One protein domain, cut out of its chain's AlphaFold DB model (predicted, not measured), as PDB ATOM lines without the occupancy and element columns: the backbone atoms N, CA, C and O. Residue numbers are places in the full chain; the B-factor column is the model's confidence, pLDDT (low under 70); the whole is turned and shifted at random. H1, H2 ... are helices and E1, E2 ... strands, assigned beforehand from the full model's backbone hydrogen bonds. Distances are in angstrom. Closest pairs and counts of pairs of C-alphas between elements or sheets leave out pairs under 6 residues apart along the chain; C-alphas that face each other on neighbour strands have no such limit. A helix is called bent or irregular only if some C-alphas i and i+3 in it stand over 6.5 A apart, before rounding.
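Overview. This is residues 85 to 178 of the 198 residues of an uncharacterized protein of Gammaproteobacteria bacterium (UniProt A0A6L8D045). A small two-strand sheet forms the core between helix H1 over one face and H3 over the other; H4 lies off beyond E2's side, and residues 171 to 172 pair with E2. The 94 printed residues, mixed in class, run E1 H1 E2 H2 H3 H4; the sheet E1 E2 is parallel. The whole is compact, radius of gyration of the C-alphas 12.6 A, spanning 33 by 28 by 22 A.

Along the chain. E1, residues 85 to 90, begins at C-alpha 85 (214.571, 154.160, 220.599) and is 16.4 A long; E2, 116 to 121, 16.7 A. H1 is 98 to 109, 15.0 A; H2, 128 to 131; H3, 133 to 144, 16.3 A. H4, 151 to 164, 20.3 A, ends at C-alpha 164 (204.652, 148.627, 200.082) and is irregular: C-alphas 152 and 155 are 7.6 A apart.

Arrangement. E1 and E2 are parallel at 17 degrees, with N 87 and O 117 2.8 A apart, within hydrogen-bond range. E1, H1, E2 form a strand-helix-strand unit, two parallel strands joined through a helix, with a right-handed crossover. The closest C-alphas of E1 and H1 are Trp 89 and Ala 101, 6.8 A; of E1 and H3, Ala 86 and Ala 143, 6.5 A. H2 and H3 are close but not clearly touching, Gln 129 to Val 136 5.8 A between C-alphas. H3 and H4 are apart. Every O i to N i+4 pair is within range in H1 and H3, 8 of 10 in H4; H2 is too short for one.

Size, cuts and confidence. The C-alphas farthest apart, Val 95 and Glu 152, are 34.8 A apart. The printed part has no cut, no link is long, and no printed residue is under 70 in pLDDT.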
ATOM      1  N   VAL A  85     213.712 153.446 221.562       95.38
ATOM      2  CA  VAL A  85     214.571 154.160 220.599       95.38
ATOM      3  C   VAL A  85     214.157 153.836 219.169       95.38
ATOM      4  O   VAL A  85     214.213 152.687 218.743       95.38
ATOM      5  N   ALA A  86     213.825 154.867 218.396       95.62
ATOM      6  CA  ALA A  86     213.872 154.802 216.941       95.62
ATOM      7  C   ALA A  86     215.219 155.367 216.484       95.62
ATOM      8  O   ALA A  86     215.486 156.558 216.642       95.62
ATOM      9  N   TYR A  87     216.091 154.503 215.976       97.00
ATOM     10  CA  TYR A  87     217.422 154.860 215.508       97.00
ATOM     11  C   TYR A  87     217.385 155.061 213.993       97.00
ATOM     12  O   TYR A  87     217.064 154.132 213.259       97.00
ATOM     13  N   LEU A  88     217.674 156.276 213.523       97.00
ATOM     14  CA  LEU A  88     217.604 156.641 212.107       97.00
ATOM     15  C   LEU A  88     218.975 157.054 211.585       97.00
ATOM     16  O   LEU A  88     219.722 157.742 212.282       97.00
ATOM     17  N   TRP A  89     219.272 156.692 210.340       98.19
ATOM     18  CA  TRP A  89     220.527 157.056 209.691       98.19
ATOM     19  C   TRP A  89     220.355 157.317 208.196       98.19
ATOM     20  O   TRP A  89     219.564 156.646 207.540       98.19
ATOM     21  N   GLY A  90     221.105 158.266 207.637       98.19
ATOM     22  CA  GLY A  90     221.180 158.468 206.188       98.19
ATOM     23  C   GLY A  90     222.222 157.546 205.562       98.19
ATOM     24  O   GLY A  90     223.355 157.475 206.041       98.19
ATOM     25  N   LEU A  91     221.865 156.828 204.497       97.81
ATOM     26  CA  LEU A  91     222.789 155.909 203.826       97.81
ATOM     27  C   LEU A  91     223.979 156.644 203.189       97.81
ATOM     28  O   LEU A  91     225.085 156.107 203.156       97.81
ATOM     29  N   ALA A  92     223.764 157.876 202.725       96.56
ATOM     30  CA  ALA A  92     224.775 158.706 202.079       96.56
ATOM     31  C   ALA A  92     225.575 159.579 203.068       96.56
ATOM     32  O   ALA A  92     226.300 160.479 202.639       96.56
ATOM     33  N   ASP A  93     225.455 159.357 204.385       96.62
ATOM     34  CA  ASP A  93     226.245 160.091 205.376       96.62
ATOM     35  C   ASP A  93     227.743 159.801 205.180       96.62
ATOM     36  O   ASP A  93     228.234 158.705 205.443       96.62
ATOM     37  N   ASN A  94     228.489 160.796 204.709       92.44
ATOM     38  CA  ASN A  94     229.932 160.705 204.504       92.44
ATOM     39  C   ASN A  94     230.747 161.263 205.685       92.44
ATOM     40  O   ASN A  94     231.969 161.097 205.697       92.44
ATOM     41  N   VAL A  95     230.093 161.865 206.682       91.88
ATOM     42  CA  VAL A  95     230.699 162.379 207.919       91.88
ATOM     43  C   VAL A  95     230.709 161.280 208.981       91.88
ATOM     44  O   VAL A  95     231.764 160.914 209.505       91.88
ATOM     45  N   ASN A  96     229.537 160.703 209.258       93.06
ATOM     46  CA  ASN A  96     229.368 159.519 210.088       93.06
ATOM     47  C   ASN A  96     228.831 158.353 209.230       93.06
ATOM     48  O   ASN A  96     227.630 158.089 209.203       93.06
ATOM     49  N   PRO A  97     229.711 157.614 208.545       95.00
ATOM     50  CA  PRO A  97     229.308 156.573 207.604       95.00
ATOM     51  C   PRO A  97     228.497 155.454 208.246       95.00
ATOM     52  O   PRO A  97     228.674 155.129 209.420       95.00
ATOM     53  N   VAL A  98     227.648 154.817 207.433       96.00
ATOM     54  CA  VAL A  98     226.643 153.823 207.858       96.00
ATOM     55  C   VAL A  98     227.216 152.658 208.680       96.00
ATOM     56  O   VAL A  98     226.510 152.056 209.488       96.00
ATOM     57  N   ARG A  99     228.516 152.361 208.557       96.25
ATOM     58  CA  ARG A  99     229.225 151.397 209.420       96.25
ATOM     59  C   ARG A  99     229.130 151.735 210.914       96.25
ATOM     60  O   ARG A  99     229.072 150.824 211.729       96.25
ATOM     61  N   ILE A 100     229.064 153.021 211.274       96.88
ATOM     62  CA  ILE A 100     228.835 153.459 212.658       96.88
ATOM     63  C   ILE A 100     227.460 153.004 213.119       96.88
ATOM     64  O   ILE A 100     227.348 152.444 214.203       96.88
ATOM     65  N   ALA A 101     226.427 153.247 212.311       96.75
ATOM     66  CA  ALA A 101     225.065 152.895 212.677       96.75
ATOM     67  C   ALA A 101     224.899 151.386 212.843       96.75
ATOM     68  O   ALA A 101     224.339 150.942 213.836       96.75
ATOM     69  N   ASN A 102     225.478 150.604 211.933       96.44
ATOM     70  CA  ASN A 102     225.476 149.146 212.040       96.44
ATOM     71  C   ASN A 102     226.221 148.651 213.284       96.44
ATOM     72  O   ASN A 102     225.713 147.779 213.982       96.44
ATOM     73  N   HIS A 103     227.386 149.229 213.602       96.19
ATOM     74  CA  HIS A 103     228.110 148.893 214.828       96.19
ATOM     75  C   HIS A 103     227.282 149.224 216.077       96.19
ATOM     76  O   HIS A 103     227.099 148.375 216.942       96.19
ATOM     77  N   VAL A 104     226.721 150.434 216.154       96.94
ATOM     78  CA  VAL A 104     225.903 150.846 217.303       96.94
ATOM     79  C   VAL A 104     224.663 149.964 217.446       96.94
ATOM     80  O   VAL A 104     224.324 149.559 218.556       96.94
ATOM     81  N   TRP A 105     224.011 149.642 216.327       97.12
ATOM     82  CA  TRP A 105     222.870 148.740 216.298       97.12
ATOM     83  C   TRP A 105     223.241 147.364 216.843       97.12
ATOM     84  O   TRP A 105     222.718 146.969 217.883       97.12
ATOM     85  N   GLY A 106     224.190 146.683 216.197       95.38
ATOM     86  CA  GLY A 106     224.573 145.315 216.537       95.38
ATOM     87  C   GLY A 106     225.165 145.166 217.938       95.38
ATOM     88  O   GLY A 106     224.967 144.134 218.564       95.38
ATOM     89  N   THR A 107     225.853 146.189 218.452       95.00
ATOM     90  CA  THR A 107     226.519 146.117 219.762       95.00
ATOM     91  C   THR A 107     225.658 146.621 220.924       95.00
ATOM     92  O   THR A 107     225.809 146.116 222.031       95.00
ATOM     93  N   TYR A 108     224.762 147.598 220.717       95.75
ATOM     94  CA  TYR A 108     224.093 148.281 221.840       95.75
ATOM     95  C   TYR A 108     222.567 148.338 221.769       95.75
ATOM     96  O   TYR A 108     221.928 148.542 222.800       95.75
ATOM     97  N   LEU A 109     221.958 148.233 220.585       96.12
ATOM     98  CA  LEU A 109     220.520 148.491 220.432       96.12
ATOM     99  C   LEU A 109     219.714 147.274 219.991       96.12
ATOM    100  O   LEU A 109     218.533 147.209 220.315       96.12
ATOM    101  N   ASN A 110     220.326 146.346 219.266       94.81
ATOM    102  CA  ASN A 110     219.654 145.224 218.623       94.81
ATOM    103  C   ASN A 110     218.943 144.290 219.618       94.81
ATOM    104  O   ASN A 110     217.773 143.975 219.425       94.81
ATOM    105  N   ASP A 111     219.637 143.900 220.689       91.75
ATOM    106  CA  ASP A 111     219.193 142.855 221.631       91.75
ATOM    107  C   ASP A 111     218.818 143.396 223.022       91.75
ATOM    108  O   ASP A 111     218.782 142.695 224.029       91.75
ATOM    109  N   ARG A 112     218.578 144.703 223.125       92.75
ATOM    110  CA  ARG A 112     218.221 145.301 224.413       92.75
ATOM    111  C   ARG A 112     216.752 145.011 224.757       92.75
ATOM    112  O   ARG A 112     215.898 144.956 223.876       92.75
ATOM    113  N   GLN A 113     216.438 144.960 226.053       91.12
ATOM    114  CA  GLN A 113     215.074 144.709 226.539       91.12
ATOM    115  C   GLN A 113     214.071 145.807 226.139       91.12
ATOM    116  O   GLN A 113     212.928 145.518 225.798       91.12
ATOM    117  N   ALA A 114     214.473 147.081 226.199       93.69
ATOM    118  CA  ALA A 114     213.606 148.188 225.796       93.69
ATOM    119  C   ALA A 114     213.444 148.232 224.269       93.69
ATOM    120  O   ALA A 114     214.430 148.164 223.536       93.69
ATOM    121  N   GLN A 115     212.222 148.442 223.770       92.81
ATOM    122  CA  GLN A 115     211.943 148.424 222.329       92.81
ATOM    123  C   GLN A 115     212.892 149.346 221.543       92.81
ATOM    124  O   GLN A 115     213.104 150.509 221.898       92.81
ATOM    125  N   SER A 116     213.488 148.827 220.477       95.00
ATOM    126  CA  SER A 116     214.380 149.556 219.584       95.00
ATOM    127  C   SER A 116     214.023 149.244 218.137       95.00
ATOM    128  O   SER A 116     213.558 148.156 217.812       95.00
ATOM    129  N   SER A 117     214.216 150.218 217.259       96.19
ATOM    130  CA  SER A 117     214.072 150.038 215.816       96.19
ATOM    131  C   SER A 117     215.214 150.735 215.098       96.19
ATOM    132  O   SER A 117     215.671 151.786 215.549       96.19
ATOM    133  N   PHE A 118     215.664 150.165 213.983       97.62
ATOM    134  CA  PHE A 118     216.711 150.750 213.154       97.62
ATOM    135  C   PHE A 118     216.204 151.002 211.737       97.62
ATOM    136  O   PHE A 118     215.632 150.122 211.092       97.62
ATOM    137  N   TRP A 119     216.414 152.233 211.278       97.94
ATOM    138  CA  TRP A 119     215.903 152.773 210.031       97.94
ATOM    139  C   TRP A 119     217.025 153.425 209.231       97.94
ATOM    140  O   TRP A 119     217.792 154.233 209.760       97.94
ATOM    141  N   VAL A 120     217.080 153.131 207.935       98.25
ATOM    142  CA  VAL A 120     218.056 153.724 207.013       98.25
ATOM    143  C   VAL A 120     217.333 154.465 205.897       98.25
ATOM    144  O   VAL A 120     216.564 153.865 205.158       98.25
ATOM    145  N   LEU A 121     217.591 155.762 205.747       98.19
ATOM    146  CA  LEU A 121     217.058 156.579 204.658       98.19
ATOM    147  C   LEU A 121     217.984 156.459 203.433       98.19
ATOM    148  O   LEU A 121     219.127 156.921 203.513       98.19
ATOM    149  N   PRO A 122     217.535 155.859 202.310       97.00
ATOM    150  CA  PRO A 122     218.420 155.500 201.194       97.00
ATOM    151  C   PRO A 122     219.112 156.688 200.519       97.00
ATOM    152  O   PRO A 122     220.232 156.560 200.034       97.00
ATOM    153  N   THR A 123     218.446 157.841 200.487       96.12
ATOM    154  CA  THR A 123     218.871 159.032 199.736       96.12
ATOM    155  C   THR A 123     219.286 160.198 200.639       96.12
ATOM    156  O   THR A 123     219.649 161.258 200.137       96.12
ATOM    157  N   ALA A 124     219.246 160.023 201.965       98.00
ATOM    158  CA  ALA A 124     219.639 161.049 202.928       98.00
ATOM    159  C   ALA A 124     221.128 160.968 203.294       98.00
ATOM    160  O   ALA A 124     221.702 159.876 203.361       98.00
ATOM    161  N   GLY A 125     221.727 162.122 203.589       97.19
ATOM    162  CA  GLY A 125     223.097 162.254 204.070       97.19
ATOM    163  C   GLY A 125     223.186 162.409 205.590       97.19
ATOM    164  O   GLY A 125     222.480 161.753 206.353       97.19
ATOM    165  N   HIS A 126     224.083 163.295 206.033       95.44
ATOM    166  CA  HIS A 126     224.416 163.485 207.451       95.44
ATOM    167  C   HIS A 126     223.286 164.095 208.299       95.44
ATOM    168  O   HIS A 126     223.235 163.883 209.511       95.44
ATOM    169  N   TYR A 127     222.357 164.824 207.676       95.62
ATOM    170  CA  TYR A 127     221.209 165.424 208.356       95.62
ATOM    171  C   TYR A 127     219.900 164.935 207.729       95.62
ATOM    172  O   TYR A 127     219.255 165.692 206.999       95.62
ATOM    173  N   PRO A 128     219.468 163.691 208.016       96.75
ATOM    174  CA  PRO A 128     218.279 163.115 207.392       96.75
ATOM    175  C   PRO A 128     217.015 163.955 207.572       96.75
ATOM    176  O   PRO A 128     216.205 164.044 206.661       96.75
ATOM    177  N   GLN A 129     216.870 164.638 208.708       96.31
ATOM    178  CA  GLN A 129     215.736 165.520 208.979       96.31
ATOM    179  C   GLN A 129     215.692 166.768 208.089       96.31
ATOM    180  O   GLN A 129     214.637 167.375 207.954       96.31
ATOM    181  N   ARG A 130     216.829 167.176 207.520       94.62
ATOM    182  CA  ARG A 130     216.905 168.279 206.559       94.62
ATOM    183  C   ARG A 130     216.738 167.759 205.138       94.62
ATOM    184  O   ARG A 130     216.028 168.368 204.351       94.62
ATOM    185  N   ASP A 131     217.390 166.642 204.829       96.19
ATOM    186  CA  ASP A 131     217.438 166.102 203.471       96.19
ATOM    187  C   ASP A 131     216.119 165.402 203.079       96.19
ATOM    188  O   ASP A 131     215.717 165.433 201.916       96.19
ATOM    189  N   LYS A 132     215.458 164.753 204.048       97.31
ATOM    190  CA  LYS A 132     214.257 163.912 203.889       97.31
ATOM    191  C   LYS A 132     213.284 164.085 205.078       97.31
ATOM    192  O   LYS A 132     213.045 163.145 205.845       97.31
ATOM    193  N   PRO A 133     212.762 165.308 205.309       97.31
ATOM    194  CA  PRO A 133     211.956 165.627 206.491       97.31
ATOM    195  C   PRO A 133     210.662 164.812 206.579       97.31
ATOM    196  O   PRO A 133     210.254 164.418 207.674       97.31
ATOM    197  N   GLU A 134     210.013 164.542 205.445       97.94
ATOM    198  CA  GLU A 134     208.752 163.801 205.410       97.94
ATOM    199  C   GLU A 134     208.962 162.332 205.781       97.94
ATOM    200  O   GLU A 134     208.199 161.771 206.569       97.94
ATOM    201  N   GLU A 135     210.029 161.723 205.277       97.88
ATOM    202  CA  GLU A 135     210.420 160.343 205.542       97.88
ATOM    203  C   GLU A 135     210.833 160.164 207.006       97.88
ATOM    204  O   GLU A 135     210.395 159.215 207.660       97.88
ATOM    205  N   VAL A 136     211.599 161.110 207.564       98.06
ATOM    206  CA  VAL A 136     211.906 161.131 209.002       98.06
ATOM    207  C   VAL A 136     210.625 161.249 209.830       98.06
ATOM    208  O   VAL A 136     210.441 160.500 210.793       98.06
ATOM    209  N   ALA A 137     209.698 162.130 209.444       98.00
ATOM    210  CA  ALA A 137     208.427 162.284 210.146       98.00
ATOM    211  C   ALA A 137     207.571 161.006 210.099       98.00
ATOM    212  O   ALA A 137     206.925 160.680 211.096       98.00
ATOM    213  N   LYS A 138     207.574 160.255 208.987       96.69
ATOM    214  CA  LYS A 138     206.883 158.955 208.890       96.69
ATOM    215  C   LYS A 138     207.407 157.967 209.935       96.69
ATOM    216  O   LYS A 138     206.600 157.381 210.653       96.69
ATOM    217  N   VAL A 139     208.728 157.831 210.074       96.81
ATOM    218  CA  VAL A 139     209.331 156.942 211.084       96.81
ATOM    219  C   VAL A 139     208.972 157.380 212.505       96.81
ATOM    220  O   VAL A 139     208.575 156.551 213.321       96.81
ATOM    221  N   ILE A 140     209.045 158.683 212.799       96.94
ATOM    222  CA  ILE A 140     208.660 159.215 214.114       96.94
ATOM    223  C   ILE A 140     207.197 158.876 214.429       96.94
ATOM    224  O   ILE A 140     206.898 158.413 215.527       96.94
ATOM    225  N   ARG A 141     206.278 159.053 213.470       97.25
ATOM    226  CA  ARG A 141     204.862 158.700 213.658       97.25
ATOM    227  C   ARG A 141     204.674 157.205 213.906       97.25
ATOM    228  O   ARG A 141     203.927 156.858 214.815       97.25
ATOM    229  N   LEU A 142     205.357 156.334 213.158       94.38
ATOM    230  CA  LEU A 142     205.308 154.882 213.381       94.38
ATOM    231  C   LEU A 142     205.736 154.522 214.812       94.38
ATOM    232  O   LEU A 142     205.028 153.784 215.496       94.38
ATOM    233  N   ALA A 143     206.842 155.106 215.281       93.81
ATOM    234  CA  ALA A 143     207.354 154.892 216.632       93.81
ATOM    235  C   ALA A 143     206.398 155.403 217.723       93.81
ATOM    236  O   ALA A 143     206.154 154.709 218.704       93.81
ATOM    237  N   LEU A 144     205.818 156.595 217.550       95.06
ATOM    238  CA  LEU A 144     204.936 157.206 218.552       95.06
ATOM    239  C   LEU A 144     203.523 156.609 218.594       95.06
ATOM    240  O   LEU A 144     202.842 156.736 219.606       95.06
ATOM    241  N   THR A 145     203.066 155.979 217.511       94.44
ATOM    242  CA  THR A 145     201.715 155.393 217.417       94.44
ATOM    243  C   THR A 145     201.677 153.893 217.710       94.44
ATOM    244  O   THR A 145     200.643 153.264 217.501       94.44
ATOM    245  N   GLY A 146     202.784 153.313 218.191       84.56
ATOM    246  CA  GLY A 146     202.855 151.889 218.532       84.56
ATOM    247  C   GLY A 146     202.741 150.965 217.317       84.56
ATOM    248  O   GLY A 146     202.298 149.832 217.450       84.56
ATOM    249  N   GLN A 147     203.104 151.449 216.125       90.44
ATOM    250  CA  GLN A 147     203.033 150.679 214.877       90.44
ATOM    251  C   GLN A 147     204.343 149.943 214.557       90.44
ATOM    252  O   GLN A 147     204.475 149.354 213.481       90.44
ATOM    253  N   LEU A 148     205.321 149.998 215.466       92.69
ATOM    254  CA  LEU A 148     206.529 149.184 215.386       92.69
ATOM    255  C   LEU A 148     206.192 147.719 215.688       92.69
ATOM    256  O   LEU A 148     205.347 147.463 216.545       92.69
ATOM    257  N   PRO A 149     206.835 146.762 215.004       93.62
ATOM    258  CA  PRO A 149     206.593 145.355 215.271       93.62
ATOM    259  C   PRO A 149     207.183 144.912 216.612       93.62
ATOM    260  O   PRO A 149     208.242 145.385 217.036       93.62
ATOM    261  N   GLU A 150     206.528 143.926 217.222       91.06
ATOM    262  CA  GLU A 150     207.142 143.075 218.244       91.06
ATOM    263  C   GLU A 150     208.100 142.069 217.594       91.06
ATOM    264  O   GLU A 150     207.984 141.786 216.395       91.06
ATOM    265  N   LEU A 151     209.021 141.514 218.389       88.75
ATOM    266  CA  LEU A 151     210.110 140.650 217.920       88.75
ATOM    267  C   LEU A 151     209.606 139.469 217.075       88.75
ATOM    268  O   LEU A 151     210.163 139.175 216.019       88.75
ATOM    269  N   GLU A 152     208.517 138.828 217.493       91.25
ATOM    270  CA  GLU A 152     207.934 137.661 216.824       91.25
ATOM    271  C   GLU A 152     207.331 138.010 215.453       91.25
ATOM    272  O   GLU A 152     207.297 137.173 214.554       91.25
ATOM    273  N   SER A 153     206.870 139.252 215.284       94.44
ATOM    274  CA  SER A 153     206.192 139.746 214.073       94.44
ATOM    275  C   SER A 153     207.100 140.560 213.143       94.44
ATOM    276  O   SER A 153     206.671 141.022 212.082       94.44
ATOM    277  N   GLU A 154     208.358 140.764 213.537       94.44
ATOM    278  CA  GLU A 154     209.260 141.726 212.909       94.44
ATOM    279  C   GLU A 154     209.586 141.374 211.456       94.44
ATOM    280  O   GLU A 154     209.545 142.241 210.583       94.44
ATOM    281  N   ASN A 155     209.807 140.092 211.162       94.25
ATOM    282  CA  ASN A 155     210.069 139.626 209.800       94.25
ATOM    283  C   ASN A 155     208.866 139.826 208.866       94.25
ATOM    284  O   ASN A 155     209.035 140.184 207.698       94.25
ATOM    285  N   ASP A 156     207.646 139.627 209.362       96.44
ATOM    286  CA  ASP A 156     206.432 139.839 208.567       96.44
ATOM    287  C   ASP A 156     206.195 141.327 208.322       96.44
ATOM    288  O   ASP A 156     205.858 141.738 207.205       96.44
ATOM    289  N   PHE A 157     206.454 142.157 209.337       96.38
ATOM    290  CA  PHE A 157     206.486 143.605 209.179       96.38
ATOM    291  C   PHE A 157     207.517 144.023 208.129       96.38
ATOM    292  O   PHE A 157     207.162 144.769 207.223       96.38
ATOM    293  N   MET A 158     208.751 143.512 208.193       96.25
ATOM    294  CA  MET A 158     209.813 143.798 207.222       96.25
ATOM    295  C   MET A 158     209.380 143.498 205.790       96.25
ATOM    296  O   MET A 158     209.520 144.353 204.916       96.25
ATOM    297  N   ARG A 159     208.823 142.306 205.540       96.50
ATOM    298  CA  ARG A 159     208.369 141.907 204.199       96.50
ATOM    299  C   ARG A 159     207.231 142.794 203.703       96.50
ATOM    300  O   ARG A 159     207.290 143.279 202.576       96.50
ATOM    301  N   ARG A 160     206.214 143.029 204.539       96.81
ATOM    302  CA  ARG A 160     205.038 143.843 204.191       96.81
ATOM    303  C   ARG A 160     205.393 145.311 203.984       96.81
ATOM    304  O   ARG A 160     204.955 145.923 203.016       96.81
ATOM    305  N   TYR A 161     206.165 145.891 204.895       96.12
ATOM    306  CA  TYR A 161     206.617 147.271 204.789       96.12
ATOM    307  C   TYR A 161     207.545 147.435 203.584       96.12
ATOM    308  O   TYR A 161     207.338 148.317 202.760       96.12
ATOM    309  N   GLY A 162     208.508 146.527 203.408       95.00
ATOM    310  CA  GLY A 162     209.435 146.538 202.278       95.00
ATOM    311  C   GLY A 162     208.760 146.427 200.908       95.00
ATOM    312  O   GLY A 162     209.237 147.054 199.967       95.00
ATOM    313  N   SER A 163     207.655 145.683 200.788       96.00
ATOM    314  CA  SER A 163     206.911 145.544 199.527       96.00
ATOM    315  C   SER A 163     205.962 146.705 199.219       96.00
ATOM    316  O   SER A 163     205.525 146.839 198.078       96.00
ATOM    317  N   THR A 164     205.634 147.535 200.214       95.44
ATOM    318  CA  THR A 164     204.652 148.627 200.082       95.44
ATOM    319  C   THR A 164     205.253 150.023 200.215       95.44
ATOM    320  O   THR A 164     204.617 150.993 199.804       95.44
ATOM    321  N   ARG A 165     206.463 150.147 200.771       94.88
ATOM    322  CA  ARG A 165     207.160 151.428 200.928       94.88
ATOM    323  C   ARG A 165     207.513 152.051 199.574       94.88
ATOM    324  O   ARG A 165     207.830 151.349 198.612       94.88
ATOM    325  N   ALA A 166     207.531 153.377 199.517       95.81
ATOM    326  CA  ALA A 166     208.085 154.098 198.380       95.81
ATOM    327  C   ALA A 166     209.618 153.965 198.332       95.81
ATOM    328  O   ALA A 166     210.267 153.642 199.328       95.81
ATOM    329  N   PHE A 167     210.217 154.259 197.176       93.62
ATOM    330  CA  PHE A 167     211.674 154.204 197.003       93.62
ATOM    331  C   PHE A 167     212.424 155.098 198.006       93.62
ATOM    332  O   PHE A 167     213.427 154.673 198.578       93.62
ATOM    333  N   GLU A 168     211.891 156.298 198.241       94.38
ATOM    334  CA  GLU A 168     212.454 157.300 199.154       94.38
ATOM    335  C   GLU A 168     212.216 156.975 200.632       94.38
ATOM    336  O   GLU A 168     212.949 157.467 201.489       94.38
ATOM    337  N   ASP A 169     211.227 156.133 200.948       96.81
ATOM    338  CA  ASP A 169     210.914 155.796 202.333       96.81
ATOM    339  C   ASP A 169     212.095 155.089 203.006       96.81
ATOM    340  O   ASP A 169     212.803 154.274 202.399       96.81
ATOM    341  N   ALA A 170     212.261 155.373 204.300       97.62
ATOM    342  CA  ALA A 170     213.243 154.704 205.136       97.62
ATOM    343  C   ALA A 170     213.084 153.179 205.055       97.62
ATOM    344  O   ALA A 170     211.981 152.648 205.016       97.62
ATOM    345  N   VAL A 171     214.195 152.458 205.061       97.75
ATOM    346  CA  VAL A 171     214.234 150.999 205.128       97.75
ATOM    347  C   VAL A 171     214.285 150.596 206.591       97.75
ATOM    348  O   VAL A 171     215.186 151.022 207.313       97.75
ATOM    349  N   PHE A 172     213.343 149.762 207.024       97.44
ATOM    350  CA  PHE A 172     213.414 149.112 208.326       97.44
ATOM    351  C   PHE A 172     214.431 147.965 208.265       97.44
ATOM    352  O   PHE A 172     214.284 147.059 207.444       97.44
ATOM    353  N   VAL A 173     215.468 148.025 209.101       95.69
ATOM    354  CA  VAL A 173     216.581 147.059 209.090       95.69
ATOM    355  C   VAL A 173     216.229 145.780 209.851       95.69
ATOM    356  O   VAL A 173     216.677 144.707 209.460       95.69
ATOM    357  N   GLY A 174     215.398 145.893 210.891       90.69
ATOM    358  CA  GLY A 174     215.062 144.785 211.785       90.69
ATOM    359  C   GLY A 174     216.205 144.384 212.717       90.69
ATOM    360  O   GLY A 174     217.341 144.857 212.607       90.69
ATOM    361  N   ARG A 175     215.884 143.523 213.678       92.44
ATOM    362  CA  ARG A 175     216.842 142.902 214.583       92.44
ATOM    363  C   ARG A 175     217.467 141.683 213.930       92.44
ATOM    364  O   ARG A 175     216.908 141.029 213.055       92.44
ATOM    365  N   SER A 176     218.677 141.386 214.363       88.19
ATOM    366  CA  SER A 176     219.467 140.241 213.942       88.19
ATOM    367  C   SER A 176     219.758 139.359 215.147       88.19
ATOM    368  O   SER A 176     220.049 139.863 216.229       88.19
ATOM    369  N   LYS A 177     219.740 138.040 214.958       86.69
ATOM    370  CA  LYS A 177     220.354 137.102 215.905       86.69
ATOM    371  C   LYS A 177     221.804 136.916 215.487       86.69
ATOM    372  O   LYS A 177     222.067 136.356 214.426       86.69
ATOM    373  N   ILE A 178     222.725 137.484 216.259       84.94
ATOM    374  CA  ILE A 178     224.163 137.474 215.955       84.94
ATOM    375  C   ILE A 178     224.819 136.405 216.832       84.94
ATOM    376  O   ILE A 178     225.545 136.705 217.774       84.94
TER     377      ILE A 178